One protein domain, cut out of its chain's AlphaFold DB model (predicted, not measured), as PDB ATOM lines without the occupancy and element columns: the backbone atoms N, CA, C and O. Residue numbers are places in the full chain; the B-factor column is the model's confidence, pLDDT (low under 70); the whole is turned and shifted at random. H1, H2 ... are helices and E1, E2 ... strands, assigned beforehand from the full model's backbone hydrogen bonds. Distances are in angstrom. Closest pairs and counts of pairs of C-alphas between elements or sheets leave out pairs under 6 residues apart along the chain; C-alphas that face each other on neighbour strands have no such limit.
ATOM      1  N   ASP A 165      28.518  50.599  34.475       76.25
ATOM      2  CA  ASP A 165      29.211  49.478  33.828       76.25
ATOM      3  C   ASP A 165      29.827  49.840  32.461       76.25
ATOM      4  O   ASP A 165      30.816  49.243  32.038       76.25
ATOM      5  N   GLN A 166      29.311  50.876  31.794       77.69
ATOM      6  CA  GLN A 166      29.786  51.351  30.488       77.69
ATOM      7  C   GLN A 166      30.970  52.326  30.578       77.69
ATOM      8  O   GLN A 166      31.580  52.684  29.562       77.69
ATOM      9  N   LYS A 167      31.301  52.808  31.780       82.38
ATOM     10  CA  LYS A 167      32.349  53.814  31.985       82.38
ATOM     11  C   LYS A 167      33.754  53.214  31.924       82.38
ATOM     12  O   LYS A 167      34.025  52.110  32.386       82.38
ATOM     13  N   LYS A 168      34.702  54.012  31.419       85.00
ATOM     14  CA  LYS A 168      36.135  53.679  31.394       85.00
ATOM     15  C   LYS A 168      36.781  53.947  32.751       85.00
ATOM     16  O   LYS A 168      37.438  54.975  32.932       85.00
ATOM     17  N   TRP A 169      36.578  53.041  33.704       88.94
ATOM     18  CA  TRP A 169      37.137  53.171  35.050       88.94
ATOM     19  C   TRP A 169      38.669  53.105  35.063       88.94
ATOM     20  O   TRP A 169      39.304  52.315  34.363       88.94
ATOM     21  N   VAL A 170      39.269  53.952  35.893       89.25
ATOM     22  CA  VAL A 170      40.707  54.040  36.123       89.25
ATOM     23  C   VAL A 170      41.100  52.966  37.129       89.25
ATOM     24  O   VAL A 170      40.694  53.010  38.285       89.25
ATOM     25  N   TYR A 171      41.925  52.021  36.686       89.38
ATOM     26  CA  TYR A 171      42.547  51.021  37.552       89.38
ATOM     27  C   TYR A 171      43.482  51.689  38.568       89.38
ATOM     28  O   TYR A 171      44.314  52.513  38.172       89.38
ATOM     29  N   ARG A 172      43.347  51.334  39.853       90.56
ATOM     30  CA  ARG A 172      44.133  51.846  40.989       90.56
ATOM     31  C   ARG A 172      44.301  53.370  40.948       90.56
ATOM     32  O   ARG A 172      45.405  53.878  40.721       90.56
ATOM     33  N   PRO A 173      43.223  54.149  41.148       90.75
ATOM     34  CA  PRO A 173      43.256  55.605  41.000       90.75
ATOM     35  C   PRO A 173      44.235  56.314  41.950       90.75
ATOM     36  O   PRO A 173      44.662  57.427  41.652       90.75
ATOM     37  N   TRP A 174      44.630  55.689  43.061       91.06
ATOM     38  CA  TRP A 174      45.669  56.195  43.971       91.06
ATOM     39  C   TRP A 174      47.098  56.057  43.416       91.06
ATOM     40  O   TRP A 174      47.989  56.776  43.864       91.06
ATOM     41  N   GLU A 175      47.331  55.199  42.419       90.75
ATOM     42  CA  GLU A 175      48.636  54.949  41.775       90.75
ATOM     43  C   GLU A 175      48.696  55.455  40.327       90.75
ATOM     44  O   GLU A 175      49.774  55.772  39.824       90.75
ATOM     45  N   SER A 176      47.549  55.564  39.656       88.94
ATOM     46  CA  SER A 176      47.473  55.885  38.231       88.94
ATOM     47  C   SER A 176      48.058  57.258  37.870       88.94
ATOM     48  O   SER A 176      47.882  58.257  38.570       88.94
ATOM     49  N   ASN A 177      48.711  57.333  36.708       89.00
ATOM     50  CA  ASN A 177      49.134  58.606  36.120       89.00
ATOM     51  C   ASN A 177      47.950  59.415  35.575       89.00
ATOM     52  O   ASN A 177      48.058  60.630  35.470       89.00
ATOM     53  N   LEU A 178      46.823  58.765  35.258       88.44
ATOM     54  CA  LEU A 178      45.629  59.453  34.754       88.44
ATOM     55  C   LEU A 178      45.061  60.417  35.801       88.44
ATOM     56  O   LEU A 178      44.629  61.513  35.475       88.44
ATOM     57  N   THR A 179      45.116  60.042  37.075       88.44
ATOM     58  CA  THR A 179      44.629  60.857  38.196       88.44
ATOM     59  C   THR A 179      45.702  61.801  38.748       88.44
ATOM     60  O   THR A 179      45.473  62.477  39.752       88.44
ATOM     61  N   LEU A 180      46.904  61.856  38.160       86.81
ATOM     62  CA  LEU A 180      47.969  62.733  38.645       86.81
ATOM     63  C   LEU A 180      47.564  64.207  38.490       86.81
ATOM     64  O   LEU A 180      47.130  64.637  37.430       86.81
ATOM     65  N   GLY A 181      47.687  64.986  39.569       84.06
ATOM     66  CA  GLY A 181      47.257  66.390  39.603       84.06
ATOM     67  C   GLY A 181      45.750  66.596  39.807       84.06
ATOM     68  O   GLY A 181      45.319  67.724  40.051       84.06
ATOM     69  N   ASN A 182      44.946  65.527  39.784       86.69
ATOM     70  CA  ASN A 182      43.544  65.590  40.174       86.69
ATOM     71  C   ASN A 182      43.453  65.800  41.700       86.69
ATOM     72  O   ASN A 182      43.972  65.003  42.478       86.69
ATOM     73  N   ARG A 183      42.786  66.876  42.140       83.88
ATOM     74  CA  ARG A 183      42.695  67.263  43.566       83.88
ATOM     75  C   ARG A 183      41.836  66.319  44.407       83.88
ATOM     76  O   ARG A 183      41.819  66.434  45.628       83.88
ATOM     77  N   GLN A 184      41.076  65.445  43.760       87.44
ATOM     78  CA  GLN A 184      40.243  64.433  44.396       87.44
ATOM     79  C   GLN A 184      40.938  63.077  44.478       87.44
ATOM     80  O   GLN A 184      40.397  62.161  45.098       87.44
ATOM     81  N   ARG A 185      42.125  62.933  43.876       88.38
ATOM     82  CA  ARG A 185      42.895  61.696  43.925       88.38
ATOM     83  C   ARG A 185      43.171  61.299  45.385       88.38
ATOM     84  O   ARG A 185      43.757  62.095  46.119       88.38
ATOM     85  N   PRO A 186      42.820  60.070  45.794       89.00
ATOM     86  CA  PRO A 186      43.211  59.551  47.097       89.00
ATOM     87  C   PRO A 186      44.727  59.333  47.178       89.00
ATOM     88  O   PRO A 186      45.374  58.971  46.191       89.00
ATOM     89  N   ALA A 187      45.298  59.551  48.363       85.81
ATOM     90  CA  ALA A 187      46.742  59.454  48.586       85.81
ATOM     91  C   ALA A 187      47.263  58.006  48.658       85.81
ATOM     92  O   ALA A 187      48.456  57.776  48.464       85.81
ATOM     93  N   SER A 188      46.382  57.050  48.944       89.69
ATOM     94  CA  SER A 188      46.693  55.632  49.110       89.69
ATOM     95  C   SER A 188      45.485  54.771  48.744       89.69
ATOM     96  O   SER A 188      44.410  55.287  48.425       89.69
ATOM     97  N   PHE A 189      45.655  53.454  48.839       89.38
ATOM     98  CA  PHE A 189      44.520  52.551  48.973       89.38
ATOM     99  C   PHE A 189      43.685  52.906  50.215       89.38
ATOM    100  O   PHE A 189      44.188  53.543  51.148       89.38
ATOM    101  N   SER A 190      42.417  52.508  50.187       89.56
ATOM    102  CA  SER A 190      41.370  52.804  51.170       89.56
ATOM    103  C   SER A 190      41.836  52.689  52.635       89.56
ATOM    104  O   SER A 190      42.529  51.726  52.979       89.56
ATOM    105  N   PRO A 191      41.450  53.626  53.523       84.88
ATOM    106  CA  PRO A 191      41.995  53.718  54.878       84.88
ATOM    107  C   PRO A 191      41.482  52.641  55.849       84.88
ATOM    108  O   PRO A 191      42.118  52.398  56.876       84.88
ATOM    109  N   ASP A 192      40.371  51.972  55.531       83.00
ATOM    110  CA  ASP A 192      39.647  51.112  56.478       83.00
ATOM    111  C   ASP A 192      40.111  49.649  56.523       83.00
ATOM    112  O   ASP A 192      39.661  48.890  57.379       83.00
ATOM    113  N   PHE A 193      41.026  49.221  55.649       84.62
ATOM    114  CA  PHE A 193      41.401  47.800  55.525       84.62
ATOM    115  C   PHE A 193      42.663  47.390  56.291       84.62
ATOM    116  O   PHE A 193      43.154  46.269  56.155       84.62
ATOM    117  N   GLY A 194      43.183  48.279  57.137       79.19
ATOM    118  CA  GLY A 194      44.312  47.971  58.008       79.19
ATOM    119  C   GLY A 194      45.647  47.858  57.276       79.19
ATOM    120  O   GLY A 194      45.758  48.061  56.069       79.19
ATOM    121  N   LYS A 195      46.711  47.571  58.036       79.38
ATOM    122  CA  LYS A 195      48.087  47.553  57.505       79.38
ATOM    123  C   LYS A 195      48.361  46.371  56.580       79.38
ATOM    124  O   LYS A 195      49.105  46.509  55.610       79.38
ATOM    125  N   GLN A 196      47.745  45.229  56.868       80.62
ATOM    126  CA  GLN A 196      47.933  44.003  56.102       80.62
ATOM    127  C   GLN A 196      47.417  44.146  54.668       80.62
ATOM    128  O   GLN A 196      48.039  43.619  53.752       80.62
ATOM    129  N   TYR A 197      46.357  44.926  54.447       87.06
ATOM    130  CA  TYR A 197      45.707  45.074  53.144       87.06
ATOM    131  C   TYR A 197      45.763  46.513  52.622       87.06
ATOM    132  O   TYR A 197      44.796  47.012  52.069       87.06
ATOM    133  N   GLN A 198      46.911  47.186  52.760       84.38
ATOM    134  CA  GLN A 198      47.130  48.555  52.252       84.38
ATOM    135  C   GLN A 198      47.254  48.666  50.725       84.38
ATOM    136  O   GLN A 198      47.519  49.750  50.212       84.38
ATOM    137  N   ASN A 199      47.136  47.565  49.988       88.75
ATOM    138  CA  ASN A 199      47.074  47.566  48.531       88.75
ATOM    139  C   ASN A 199      46.399  46.274  48.031       88.75
ATOM    140  O   ASN A 199      46.399  45.269  48.756       88.75
ATOM    141  N   PRO A 200      45.880  46.266  46.789       89.00
ATOM    142  CA  PRO A 200      45.269  45.071  46.211       89.00
ATOM    143  C   PRO A 200      46.214  43.863  46.109       89.00
ATOM    144  O   PRO A 200      45.777  42.728  46.279       89.00
ATOM    145  N   ASP A 201      47.521  44.061  45.914       89.06
ATOM    146  CA  ASP A 201      48.480  42.949  45.793       89.06
ATOM    147  C   ASP A 201      48.600  42.126  47.082       89.06
ATOM    148  O   ASP A 201      48.865  40.922  47.043       89.06
ATOM    149  N   ASN A 202      48.406  42.749  48.245       88.75
ATOM    150  CA  ASN A 202      48.345  42.044  49.522       88.75
ATOM    151  C   ASN A 202      47.075  41.189  49.634       88.75
ATOM    152  O   ASN A 202      47.136  40.078  50.160       88.75
ATOM    153  N   ILE A 203      45.948  41.678  49.107       89.12
ATOM    154  CA  ILE A 203      44.669  40.952  49.065       89.12
ATOM    155  C   ILE A 203      44.829  39.695  48.207       89.12
ATOM    156  O   ILE A 203      44.520  38.592  48.659       89.12
ATOM    157  N   TYR A 204      45.407  39.833  47.009       89.00
ATOM    158  CA  TYR A 204      45.664  38.695  46.125       89.00
ATOM    159  C   TYR A 204      46.614  37.666  46.736       89.00
ATOM    160  O   TYR A 204      46.357  36.465  46.656       89.00
ATOM    161  N   ARG A 205      47.693  38.120  47.387       88.69
ATOM    162  CA  ARG A 205      48.651  37.231  48.064       88.69
ATOM    163  C   ARG A 205      48.033  36.442  49.216       88.69
ATOM    164  O   ARG A 205      48.463  35.319  49.459       88.69
ATOM    165  N   ALA A 206      47.034  36.999  49.897       85.06
ATOM    166  CA  ALA A 206      46.309  36.306  50.960       85.06
ATOM    167  C   ALA A 206      45.342  35.224  50.433       85.06
ATOM    168  O   ALA A 206      44.890  34.363  51.191       85.06
ATOM    169  N   GLY A 207      45.071  35.221  49.126       87.19
ATOM    170  CA  GLY A 207      44.389  34.142  48.425       87.19
ATOM    171  C   GLY A 207      42.859  34.263  48.367       87.19
ATOM    172  O   GLY A 207      42.269  35.217  48.882       87.19
ATOM    173  N   PRO A 208      42.185  33.276  47.742       86.94
ATOM    174  CA  PRO A 208      40.778  33.377  47.333       86.94
ATOM    175  C   PRO A 208      39.793  33.690  48.460       86.94
ATOM    176  O   PRO A 208      38.814  34.395  48.246       86.94
ATOM    177  N   ARG A 209      40.055  33.201  49.678       87.69
ATOM    178  CA  ARG A 209      39.196  33.481  50.837       87.69
ATOM    179  C   ARG A 209      39.126  34.981  51.133       87.69
ATOM    180  O   ARG A 209      38.046  35.489  51.407       87.69
ATOM    181  N   VAL A 210      40.272  35.662  51.117       87.88
ATOM    182  CA  VAL A 210      40.346  37.096  51.420       87.88
ATOM    183  C   VAL A 210      39.785  37.909  50.260       87.88
ATOM    184  O   VAL A 210      39.013  38.826  50.503       87.88
ATOM    185  N   ILE A 211      40.075  37.515  49.017       88.56
ATOM    186  CA  ILE A 211      39.497  38.134  47.814       88.56
ATOM    187  C   ILE A 211      37.961  38.120  47.877       88.56
ATOM    188  O   ILE A 211      37.343  39.179  47.857       88.56
ATOM    189  N   ASN A 212      37.355  36.943  48.071       86.94
ATOM    190  CA  ASN A 212      35.898  36.807  48.153       86.94
ATOM    191  C   ASN A 212      35.302  37.616  49.317       86.94
ATOM    192  O   ASN A 212      34.184  38.118  49.226       86.94
ATOM    193  N   GLN A 213      36.041  37.744  50.426       87.62
ATOM    194  CA  GLN A 213      35.613  38.552  51.564       87.62
ATOM    195  C   GLN A 213      35.585  40.043  51.210       87.62
ATOM    196  O   GLN A 213      34.604  40.714  51.520       87.62
ATOM    197  N   PHE A 214      36.619  40.548  50.535       88.62
ATOM    198  CA  PHE A 214      36.640  41.920  50.038       88.62
ATOM    199  C   PHE A 214      35.506  42.171  49.051       88.62
ATOM    200  O   PHE A 214      34.772  43.133  49.247       88.62
ATOM    201  N   ASP A 215      35.312  41.292  48.065       87.00
ATOM    202  CA  ASP A 215      34.225  41.414  47.085       87.00
ATOM    203  C   ASP A 215      32.855  41.494  47.761       87.00
ATOM    204  O   ASP A 215      32.036  42.332  47.395       87.00
ATOM    205  N   SER A 216      32.628  40.688  48.806       86.06
ATOM    206  CA  SER A 216      31.373  40.737  49.563       86.06
ATOM    207  C   SER A 216      31.151  42.064  50.298       86.06
ATOM    208  O   SER A 216      30.009  42.449  50.526       86.06
ATOM    209  N   TRP A 217      32.220  42.774  50.675       87.19
ATOM    210  CA  TRP A 217      32.130  44.062  51.370       87.19
ATOM    211  C   TRP A 217      32.067  45.247  50.420       87.19
ATOM    212  O   TRP A 217      31.375  46.217  50.694       87.19
ATOM    213  N   VAL A 218      32.790  45.200  49.304       85.50
ATOM    214  CA  VAL A 218      32.721  46.262  48.295       85.50
ATOM    215  C   VAL A 218      31.568  46.049  47.317       85.50
ATOM    216  O   VAL A 218      31.496  46.755  46.319       85.50
ATOM    217  N   HIS A 219      30.664  45.106  47.596       81.69
ATOM    218  CA  HIS A 219      29.488  44.843  46.774       81.69
ATOM    219  C   HIS A 219      28.636  46.105  46.593       81.69
ATOM    220  O   HIS A 219      28.329  46.833  47.543       81.69
ATOM    221  N   ASN A 220      28.237  46.341  45.348       78.31
ATOM    222  CA  ASN A 220      27.350  47.419  44.953       78.31
ATOM    223  C   ASN A 220      26.458  46.932  43.807       78.31
ATOM    224  O   ASN A 220      26.951  46.373  42.831       78.31
ATOM    225  N   ASP A 221      25.159  47.213  43.892       75.88
ATOM    226  CA  ASP A 221      24.172  46.699  42.934       75.88
ATOM    227  C   ASP A 221      24.326  47.253  41.505       75.88
ATOM    228  O   ASP A 221      23.771  46.683  40.571       75.88
ATOM    229  N   ASN A 222      25.100  48.329  41.297       68.25
ATOM    230  CA  ASN A 222      25.413  48.828  39.951       68.25
ATOM    231  C   ASN A 222      26.507  48.006  39.246       68.25
ATOM    232  O   ASN A 222      26.779  48.250  38.072       68.25
ATOM    233  N   PHE A 223      27.163  47.076  39.946       69.81
ATOM    234  CA  PHE A 223      28.229  46.231  39.415       69.81
ATOM    235  C   PHE A 223      27.926  44.768  39.749       69.81
ATOM    236  O   PHE A 223      28.323  44.262  40.801       69.81
ATOM    237  N   GLU A 224      27.204  44.081  38.861       57.84
ATOM    238  CA  GLU A 224      26.819  42.681  39.060       57.84
ATOM    239  C   GLU A 224      28.057  41.803  39.341       57.84
ATOM    240  O   GLU A 224      29.012  41.755  38.564       57.84
ATOM    241  N   GLY A 225      28.074  41.149  40.508       50.06
ATOM    242  CA  GLY A 225      29.176  40.287  40.943       50.06
ATOM    243  C   GLY A 225      30.494  41.002  41.275       50.06
ATOM    244  O   GLY A 225      31.506  40.323  41.432       50.06
ATOM    245  N   GLY A 226      30.519  42.339  41.369       51.09
ATOM    246  CA  GLY A 226      31.732  43.105  41.683       51.09
ATOM    247  C   GLY A 226      32.771  43.133  40.555       51.09
ATOM    248  O   GLY A 226      33.937  43.450  40.806       51.09
ATOM    249  N   ILE A 227      32.363  42.803  39.322       55.84
ATOM    250  CA  ILE A 227      33.250  42.714  38.159       55.84
ATOM    251  C   ILE A 227      33.093  43.946  37.271       55.84
ATOM    252  O   ILE A 227      31.991  44.327  36.891       55.84
ATOM    253  N   ILE A 228      34.220  44.558  36.900       60.69
ATOM    254  CA  ILE A 228      34.253  45.671  35.943       60.69
ATOM    255  C   ILE A 228      34.757  45.175  34.595       60.69
ATOM    256  O   ILE A 228      35.908  44.737  34.475       60.69
ATOM    257  N   GLU A 229      33.929  45.312  33.558       51.94
ATOM    258  CA  GLU A 229      34.377  45.081  32.193       51.94
ATOM    259  C   GLU A 229      35.412  46.124  31.752       51.94
ATOM    260  O   GLU A 229      35.354  47.333  31.973       51.94
ATOM    261  N   ALA A 230      36.450  45.596  31.137       49.47
ATOM    262  CA  ALA A 230      37.743  46.206  30.977       49.47
ATOM    263  C   ALA A 230      37.865  47.250  29.858       49.47
ATOM    264  O   ALA A 230      38.576  46.994  28.887       49.47
ATOM    265  N   THR A 231      37.261  48.433  29.946       46.84
ATOM    266  CA  THR A 231      37.355  49.399  28.824       46.84
ATOM    267  C   THR A 231      38.501  50.420  28.927       46.84
ATOM    268  O   THR A 231      38.785  51.117  27.950       46.84
ATOM    269  N   GLY A 232      39.233  50.473  30.050       40.78
ATOM    270  CA  GLY A 232      40.383  51.367  30.250       40.78
ATOM    271  C   GLY A 232      41.541  50.706  31.007       40.78
ATOM    272  O   GLY A 232      41.341  50.108  32.059       40.78
ATOM    273  N   GLY A 233      42.759  50.808  30.461       45.00
ATOM    274  CA  GLY A 233      43.994  50.284  31.059       45.00
ATOM    275  C   GLY A 233      44.148  48.759  30.950       45.00
ATOM    276  O   GLY A 233      43.338  47.978  31.453       45.00
ATOM    277  N   LYS A 234      45.228  48.301  30.303       46.59
ATOM    278  CA  LYS A 234      45.694  46.923  30.505       46.59
ATOM    279  C   LYS A 234      46.284  46.860  31.923       46.59
ATOM    280  O   LYS A 234      47.150  47.695  32.198       46.59
ATOM    281  N   PRO A 235      45.854  45.939  32.807       48.94
ATOM    282  CA  PRO A 235      46.579  45.696  34.048       48.94
ATOM    283  C   PRO A 235      48.034  45.398  33.678       48.94
ATOM    284  O   PRO A 235      48.300  44.644  32.738       48.94
ATOM    285  N   LYS A 236      48.973  46.073  34.346       44.19
ATOM    286  CA  LYS A 236      50.408  45.856  34.121       44.19
ATOM    287  C   LYS A 236      50.880  44.508  34.679       44.19
ATOM    288  O   LYS A 236      51.960  44.070  34.297       44.19
ATOM    289  N   ASP A 237      50.062  43.846  35.495       43.75
ATOM    290  CA  ASP A 237      50.432  42.618  36.190       43.75
ATOM    291  C   ASP A 237      49.882  41.372  35.492       43.75
ATOM    292  O   ASP A 237      48.677  41.176  35.339       43.75
ATOM    293  N   SER A 238      50.803  40.501  35.080       39.34
ATOM    294  CA  SER A 238      50.562  39.250  34.348       39.34
ATOM    295  C   SER A 238      49.958  38.119  35.193       39.34
ATOM    296  O   SER A 238      49.880  36.990  34.717       39.34
ATOM    297  N   ILE A 239      49.587  38.389  36.449       45.25
ATOM    298  CA  ILE A 239      49.041  37.398  37.393       45.25
ATOM    299  C   ILE A 239      47.507  37.340  37.309       45.25
ATOM    300  O   ILE A 239      46.915  36.296  37.579       45.25
ATOM    301  N   LEU A 240      46.855  38.420  36.870       48.56
ATOM    302  CA  LEU A 240      45.412  38.445  36.653       48.56
ATOM    303  C   LEU A 240      45.110  37.895  35.256       48.56
ATOM    304  O   LEU A 240      45.541  38.455  34.242       48.56
ATOM    305  N   SER A 241      44.361  36.793  35.179       45.31
ATOM    306  CA  SER A 241      43.760  36.400  33.906       45.31
ATOM    307  C   SER A 241      42.884  37.557  33.408       45.31
ATOM    308  O   SER A 241      42.333  38.333  34.188       45.31
ATOM    309  N   LYS A 242      42.723  37.686  32.088       47.56
ATOM    310  CA  LYS A 242      41.869  38.711  31.454       47.56
ATOM    311  C   LYS A 242      40.409  38.746  31.966       47.56
ATOM    312  O   LYS A 242      39.668  39.613  31.519       47.56
ATOM    313  N   THR A 243      39.991  37.822  32.831       50.62
ATOM    314  CA  THR A 243      38.592  37.480  33.105       50.62
ATOM    315  C   THR A 243      38.094  37.803  34.514       50.62
ATOM    316  O   THR A 243      36.901  37.651  34.737       50.62
ATOM    317  N   THR A 244      38.929  38.250  35.461       59.50
ATOM    318  CA  THR A 244      38.429  38.611  36.804       59.50
ATOM    319  C   THR A 244      39.066  39.910  37.281       59.50
ATOM    320  O   THR A 244      40.253  39.967  37.591       59.50
ATOM    321  N   ARG A 245      38.270  40.980  37.257       73.56
ATOM    322  CA  ARG A 245      38.609  42.322  37.741       73.56
ATOM    323  C   ARG A 245      37.730  42.590  38.941       73.56
ATOM    324  O   ARG A 245      36.521  42.484  38.795       73.56
ATOM    325  N   HIS A 246      38.322  42.922  40.078       84.94
ATOM    326  CA  HIS A 246      37.571  43.106  41.311       84.94
ATOM    327  C   HIS A 246      37.304  44.588  41.549       84.94
ATOM    328  O   HIS A 246      38.153  45.431  41.264       84.94
ATOM    329  N   LEU A 247      36.145  44.932  42.104       86.75
ATOM    330  CA  LEU A 247      35.766  46.325  42.337       86.75
ATOM    331  C   LEU A 247      36.770  47.069  43.239       86.75
ATOM    332  O   LEU A 247      37.061  48.245  42.999       86.75
ATOM    333  N   PHE A 248      37.393  46.374  44.199       89.06
ATOM    334  CA  PHE A 248      38.428  46.950  45.066       89.06
ATOM    335  C   PHE A 248      39.699  47.390  44.318       89.06
ATOM    336  O   PHE A 248      40.472  48.174  44.858       89.06
ATOM    337  N   ASP A 249      39.930  46.954  43.075       89.94
ATOM    338  CA  ASP A 249      41.035  47.464  42.251       89.94
ATOM    339  C   ASP A 249      40.786  48.889  41.726       89.94
ATOM    340  O   ASP A 249      41.723  49.598  41.350       89.94
ATOM    341  N   TYR A 250      39.522  49.302  41.639       90.75
ATOM    342  CA  TYR A 250      39.089  50.549  40.997       90.75
ATOM    343  C   TYR A 250      38.498  51.542  41.993       90.75
ATOM    344  O   TYR A 250      38.484  52.751  41.745       90.75
ATOM    345  N   MET A 251      37.990  51.025  43.104       92.75
ATOM    346  CA  MET A 251      37.267  51.778  44.105       92.75
ATOM    347  C   MET A 251      38.165  52.144  45.278       92.75
ATOM    348  O   MET A 251      38.730  51.290  45.957       92.75
ATOM    349  N   TYR A 252      38.245  53.442  45.547       94.94
ATOM    350  CA  TYR A 252      38.709  53.947  46.825       94.94
ATOM    351  C   TYR A 252      37.530  53.951  47.797       94.94
ATOM    352  O   TYR A 252      36.605  54.744  47.640       94.94
ATOM    353  N   VAL A 253      37.540  53.039  48.760       94.38
ATOM    354  CA  VAL A 253      36.512  52.926  49.796       94.38
ATOM    355  C   VAL A 253      36.744  54.049  50.801       94.38
ATOM    356  O   VAL A 253      37.742  54.043  51.511       94.38
ATOM    357  N   GLU A 254      35.858  55.044  50.799       94.56
ATOM    358  CA  GLU A 254      35.918  56.217  51.684       94.56
ATOM    359  C   GLU A 254      35.422  55.869  53.098       94.56
ATOM    360  O   GLU A 254      35.912  56.426  54.076       94.56
ATOM    361  N   GLN A 255      34.463  54.939  53.179       93.19
ATOM    362  CA  GLN A 255      33.963  54.309  54.402       93.19
ATOM    363  C   GLN A 255      33.612  52.854  54.087       93.19
ATOM    364  O   GLN A 255      32.786  52.588  53.210       93.19
ATOM    365  N   ALA A 256      34.202  51.903  54.801       92.06
ATOM    366  CA  ALA A 256      33.794  50.506  54.720       92.06
ATOM    367  C   ALA A 256      32.369  50.320  55.281       92.06
ATOM    368  O   ALA A 256      32.006  50.972  56.268       92.06
ATOM    369  N   PRO A 257      31.551  49.426  54.695       91.62
ATOM    370  CA  PRO A 257      30.235  49.136  55.247       91.62
ATOM    371  C   PRO A 257      30.352  48.509  56.634       91.62
ATOM    372  O   PRO A 257      31.336  47.856  56.986       91.62
ATOM    373  N   SER A 258      29.309  48.677  57.434       89.00
ATOM    374  CA  SER A 258      29.217  48.088  58.767       89.00
ATOM    375  C   SER A 258      27.822  47.520  59.009       89.00
ATOM    376  O   SER A 258      26.939  47.648  58.172       89.00
ATOM    377  N   VAL A 259      27.589  46.917  60.175       86.50
ATOM    378  CA  VAL A 259      26.234  46.493  60.595       86.50
ATOM    379  C   VAL A 259      25.311  47.671  60.949       86.50
ATOM    380  O   VAL A 259      24.110  47.498  61.188       86.50
ATOM    381  N   TRP A 260      25.889  48.871  61.016       84.38
ATOM    382  CA  TRP A 260      25.239  50.112  61.422       84.38
ATOM    383  C   TRP A 260      24.878  51.001  60.241       84.38
ATOM    384  O   TRP A 260      23.855  51.675  60.267       84.38
ATOM    385  N   ALA A 261      25.726  50.987  59.219       89.44
ATOM    386  CA  ALA A 261      25.714  51.958  58.147       89.44
ATOM    387  C   ALA A 261      26.174  51.325  56.840       89.44
ATOM    388  O   ALA A 261      27.063  50.463  56.843       89.44
ATOM    389  N   ASP A 262      25.613  51.821  55.744       91.31
ATOM    390  CA  ASP A 262      26.161  51.601  54.414       91.31
ATOM    391  C   ASP A 262      27.594  52.149  54.347       91.31
ATOM    392  O   ASP A 262      27.986  53.059  55.087       91.31
ATOM    393  N   GLY A 263      28.405  51.559  53.481       93.25
ATOM    394  CA  GLY A 263      29.705  52.111  53.134       93.25
ATOM    395  C   GLY A 263      29.598  53.076  51.959       93.25
ATOM    396  O   GLY A 263      28.524  53.330  51.411       93.25
ATOM    397  N   GLN A 264      30.743  53.581  51.527       94.62
ATOM    398  CA  GLN A 264      30.845  54.379  50.319       94.62
ATOM    399  C   GLN A 264      32.193  54.172  49.652       94.62
ATOM    400  O   GLN A 264      33.237  54.148  50.305       94.62
ATOM    401  N   GLY A 265      32.171  54.098  48.330       94.50
ATOM    402  CA  GLY A 265      33.364  54.108  47.510       94.50
ATOM    403  C   GLY A 265      33.327  55.188  46.448       94.50
ATOM    404  O   GLY A 265      32.271  55.574  45.955       94.50
ATOM    405  N   ARG A 266      34.507  55.663  46.066       93.75
ATOM    406  CA  ARG A 266      34.716  56.583  44.956       93.75
ATOM    407  C   ARG A 266      35.562  55.918  43.888       93.75
ATOM    408  O   ARG A 266      36.629  55.372  44.166       93.75
ATOM    409  N   MET A 267      35.116  56.030  42.648       92.50
ATOM    410  CA  MET A 267      35.829  55.535  41.476       92.50
ATOM    411  C   MET A 267      36.074  56.674  40.497       92.50
ATOM    412  O   MET A 267      35.326  57.649  40.467       92.50
ATOM    413  N   PHE A 268      37.119  56.545  39.684       92.62
ATOM    414  CA  PHE A 268      37.510  57.551  38.697       92.62
ATOM    415  C   PHE A 268      37.339  56.985  37.303       92.62
ATOM    416  O   PHE A 268      37.691  55.831  37.084       92.62
ATOM    417  N   HIS A 269      36.848  57.773  36.358       89.25
ATOM    418  CA  HIS A 269      36.712  57.344  34.974       89.25
ATOM    419  C   HIS A 269      37.182  58.413  34.000       89.25
ATOM    420  O   HIS A 269      37.144  59.609  34.293       89.25
ATOM    421  N   GLN A 270      37.622  57.955  32.832       87.56
ATOM    422  CA  GLN A 270      38.032  58.823  31.740       87.56
ATOM    423  C   GLN A 270      36.851  59.122  30.813       87.56
ATOM    424  O   GLN A 270      36.131  58.211  30.395       87.56
ATOM    425  N   GLN A 271      36.671  60.397  30.487       85.06
ATOM    426  CA  GLN A 271      35.714  60.886  29.502       85.06
ATOM    427  C   GLN A 271      36.233  60.737  28.065       85.06
ATOM    428  O   GLN A 271      37.394  60.401  27.827       85.06
ATOM    429  N   SER A 272      35.365  60.974  27.080       82.50
ATOM    430  CA  SER A 272      35.739  60.933  25.658       82.50
ATOM    431  C   SER A 272      36.752  62.015  25.263       82.50
ATOM    432  O   SER A 272      37.554  61.779  24.363       82.50
ATOM    433  N   ASP A 273      36.745  63.158  25.950       85.44
ATOM    434  CA  ASP A 273      37.696  64.268  25.792       85.44
ATOM    435  C   ASP A 273      39.029  64.052  26.537       85.44
ATOM    436  O   ASP A 273      39.975  64.816  26.356       85.44
ATOM    437  N   GLY A 274      39.132  62.975  27.321       84.56
ATOM    438  CA  GLY A 274      40.312  62.622  28.101       84.56
ATOM    439  C   GLY A 274      40.291  63.106  29.551       84.56
ATOM    440  O   GLY A 274      41.158  62.665  30.311       84.56
ATOM    441  N   ASP A 275      39.311  63.922  29.953       88.06
ATOM    442  CA  ASP A 275      39.184  64.403  31.327       88.06
ATOM    443  C   ASP A 275      38.883  63.260  32.301       88.06
ATOM    444  O   ASP A 275      38.230  62.266  31.970       88.06
ATOM    445  N   ILE A 276      39.363  63.408  33.538       89.38
ATOM    446  CA  ILE A 276      39.162  62.421  34.602       89.38
ATOM    447  C   ILE A 276      38.129  62.927  35.591       89.38
ATOM    448  O   ILE A 276      38.369  63.887  36.328       89.38
ATOM    449  N   TRP A 277      36.989  62.247  35.625       90.19
ATOM    450  CA  TRP A 277      35.912  62.515  36.571       90.19
ATOM    451  C   TRP A 277      35.860  61.420  37.626       90.19
ATOM    452  O   TRP A 277      36.459  60.354  37.465       90.19
ATOM    453  N   TYR A 278      35.155  61.685  38.720       92.25
ATOM    454  CA  TYR A 278      34.888  60.684  39.741       92.25
ATOM    455  C   TYR A 278      33.394  60.530  39.977       92.25
ATOM    456  O   TYR A 278      32.604  61.429  39.692       92.25
ATOM    457  N   GLN A 279      33.038  59.381  40.530       90.94
ATOM    458  CA  GLN A 279      31.687  59.047  40.929       90.94
ATOM    459  C   GLN A 279      31.719  58.293  42.255       90.94
ATOM    460  O   GLN A 279      32.579  57.433  42.460       90.94
ATOM    461  N   SER A 280      30.784  58.633  43.136       92.31
ATOM    462  CA  SER A 280      30.580  57.966  44.420       92.31
ATOM    463  C   SER A 280      29.494  56.906  44.297       92.31
ATOM    464  O   SER A 280      28.511  57.095  43.576       92.31
ATOM    465  N   PHE A 281      29.674  55.810  45.018       90.75
ATOM    466  CA  PHE A 281      28.784  54.662  45.040       90.75
ATOM    467  C   PHE A 281      28.546  54.235  46.491       90.75
ATOM    468  O   PHE A 281      29.525  54.094  47.228       90.75
ATOM    469  N   PRO A 282      27.288  54.024  46.914       91.25
ATOM    470  CA  PRO A 282      27.006  53.435  48.219       91.25
ATOM    471  C   PRO A 282      27.471  51.974  48.246       91.25
ATOM    472  O   PRO A 282      27.393  51.287  47.236       91.25
ATOM    473  N   LEU A 283      27.939  51.480  49.382       92.19
ATOM    474  CA  LEU A 283      28.244  50.062  49.581       92.19
ATOM    475  C   LEU A 283      27.222  49.485  50.541       92.19
ATOM    476  O   LEU A 283      26.954  50.091  51.577       92.19
ATOM    477  N   THR A 284      26.660  48.331  50.216       89.12
ATOM    478  CA  THR A 284      25.593  47.747  51.030       89.12
ATOM    479  C   THR A 284      26.102  47.450  52.439       89.12
ATOM    480  O   THR A 284      27.151  46.825  52.612       89.12
ATOM    481  N   LYS A 285      25.367  47.905  53.462       89.19
ATOM    482  CA  LYS A 285      25.658  47.576  54.862       89.19
ATOM    483  C   LYS A 285      25.794  46.067  55.086       89.19
ATOM    484  O   LYS A 285      25.153  45.252  54.424       89.19
ATOM    485  N   LEU A 286      26.579  45.692  56.088       87.81
ATOM    486  CA  LEU A 286      26.756  44.292  56.465       87.81
ATOM    487  C   LEU A 286      25.500  43.769  57.175       87.81
ATOM    488  O   LEU A 286      24.977  44.418  58.081       87.81
ATOM    489  N   GLU A 287      25.055  42.561  56.829       84.94
ATOM    490  CA  GLU A 287      23.923  41.911  57.512       84.94
ATOM    491  C   GLU A 287      24.273  41.463  58.940       84.94
ATOM    492  O   GLU A 287      23.407  41.377  59.811       84.94
ATOM    493  N   GLY A 288      25.556  41.206  59.193       86.62
ATOM    494  CA  GLY A 288      26.078  40.782  60.481       86.62
ATOM    495  C   GLY A 288      27.589  40.581  60.436       86.62
ATOM    496  O   GLY A 288      28.216  40.643  59.378       86.62
TER     497      GLY A 288
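AT A GLANCE: This is residues 165 to 288 of the 449 residues of an uncharacterized protein of Cohnella pontilimi (UniProt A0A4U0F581). There is little regular structure here: E1, E2 and E3 make a sheet along one side, H1 and H2 form a corner away from it, and loops, residues 165 to 199 and 218 to 250, make up much of the rest. The 124 printed residues run H1, H2, E1, E2, E3, class mixed, with 38 in named elements; the sheet is a meander, each strand the antiparallel neighbour of the one before. The whole is compact, radius of gyration of the C-alphas 13.9 A, spans 43 by 31 by 28 A.

IN THESE COORDINATES: Find C-alpha 200 at (45.269, 45.071, 46.211), where H1, residues 200 to 206, begins; H2, 208 to 217, follows. Then come E1, 251 to 255, E2, 263 to 270, 23.9 A long, and E3, 276 to 283, 22.3 A long, ending at (28.244, 50.062, 49.581).

HOW THE PARTS SIT: H1 and H2 touch only at the corner, closest C-alphas Ile 203 and Ile 211, 6.0 A; neither is on the sheet. In both, every O i to N i+4 pair is within hydrogen-bond range. So are N 252 and O 266, 2.9 A, in hairpin E1 and E2, and N 265 and O 281, 2.9 A, in hairpin E2 and E3.

THE WHOLE: The printed part has no cut. The link H2 to E1 is long, 33 residues; residues 222 to 244 have pLDDT under 70.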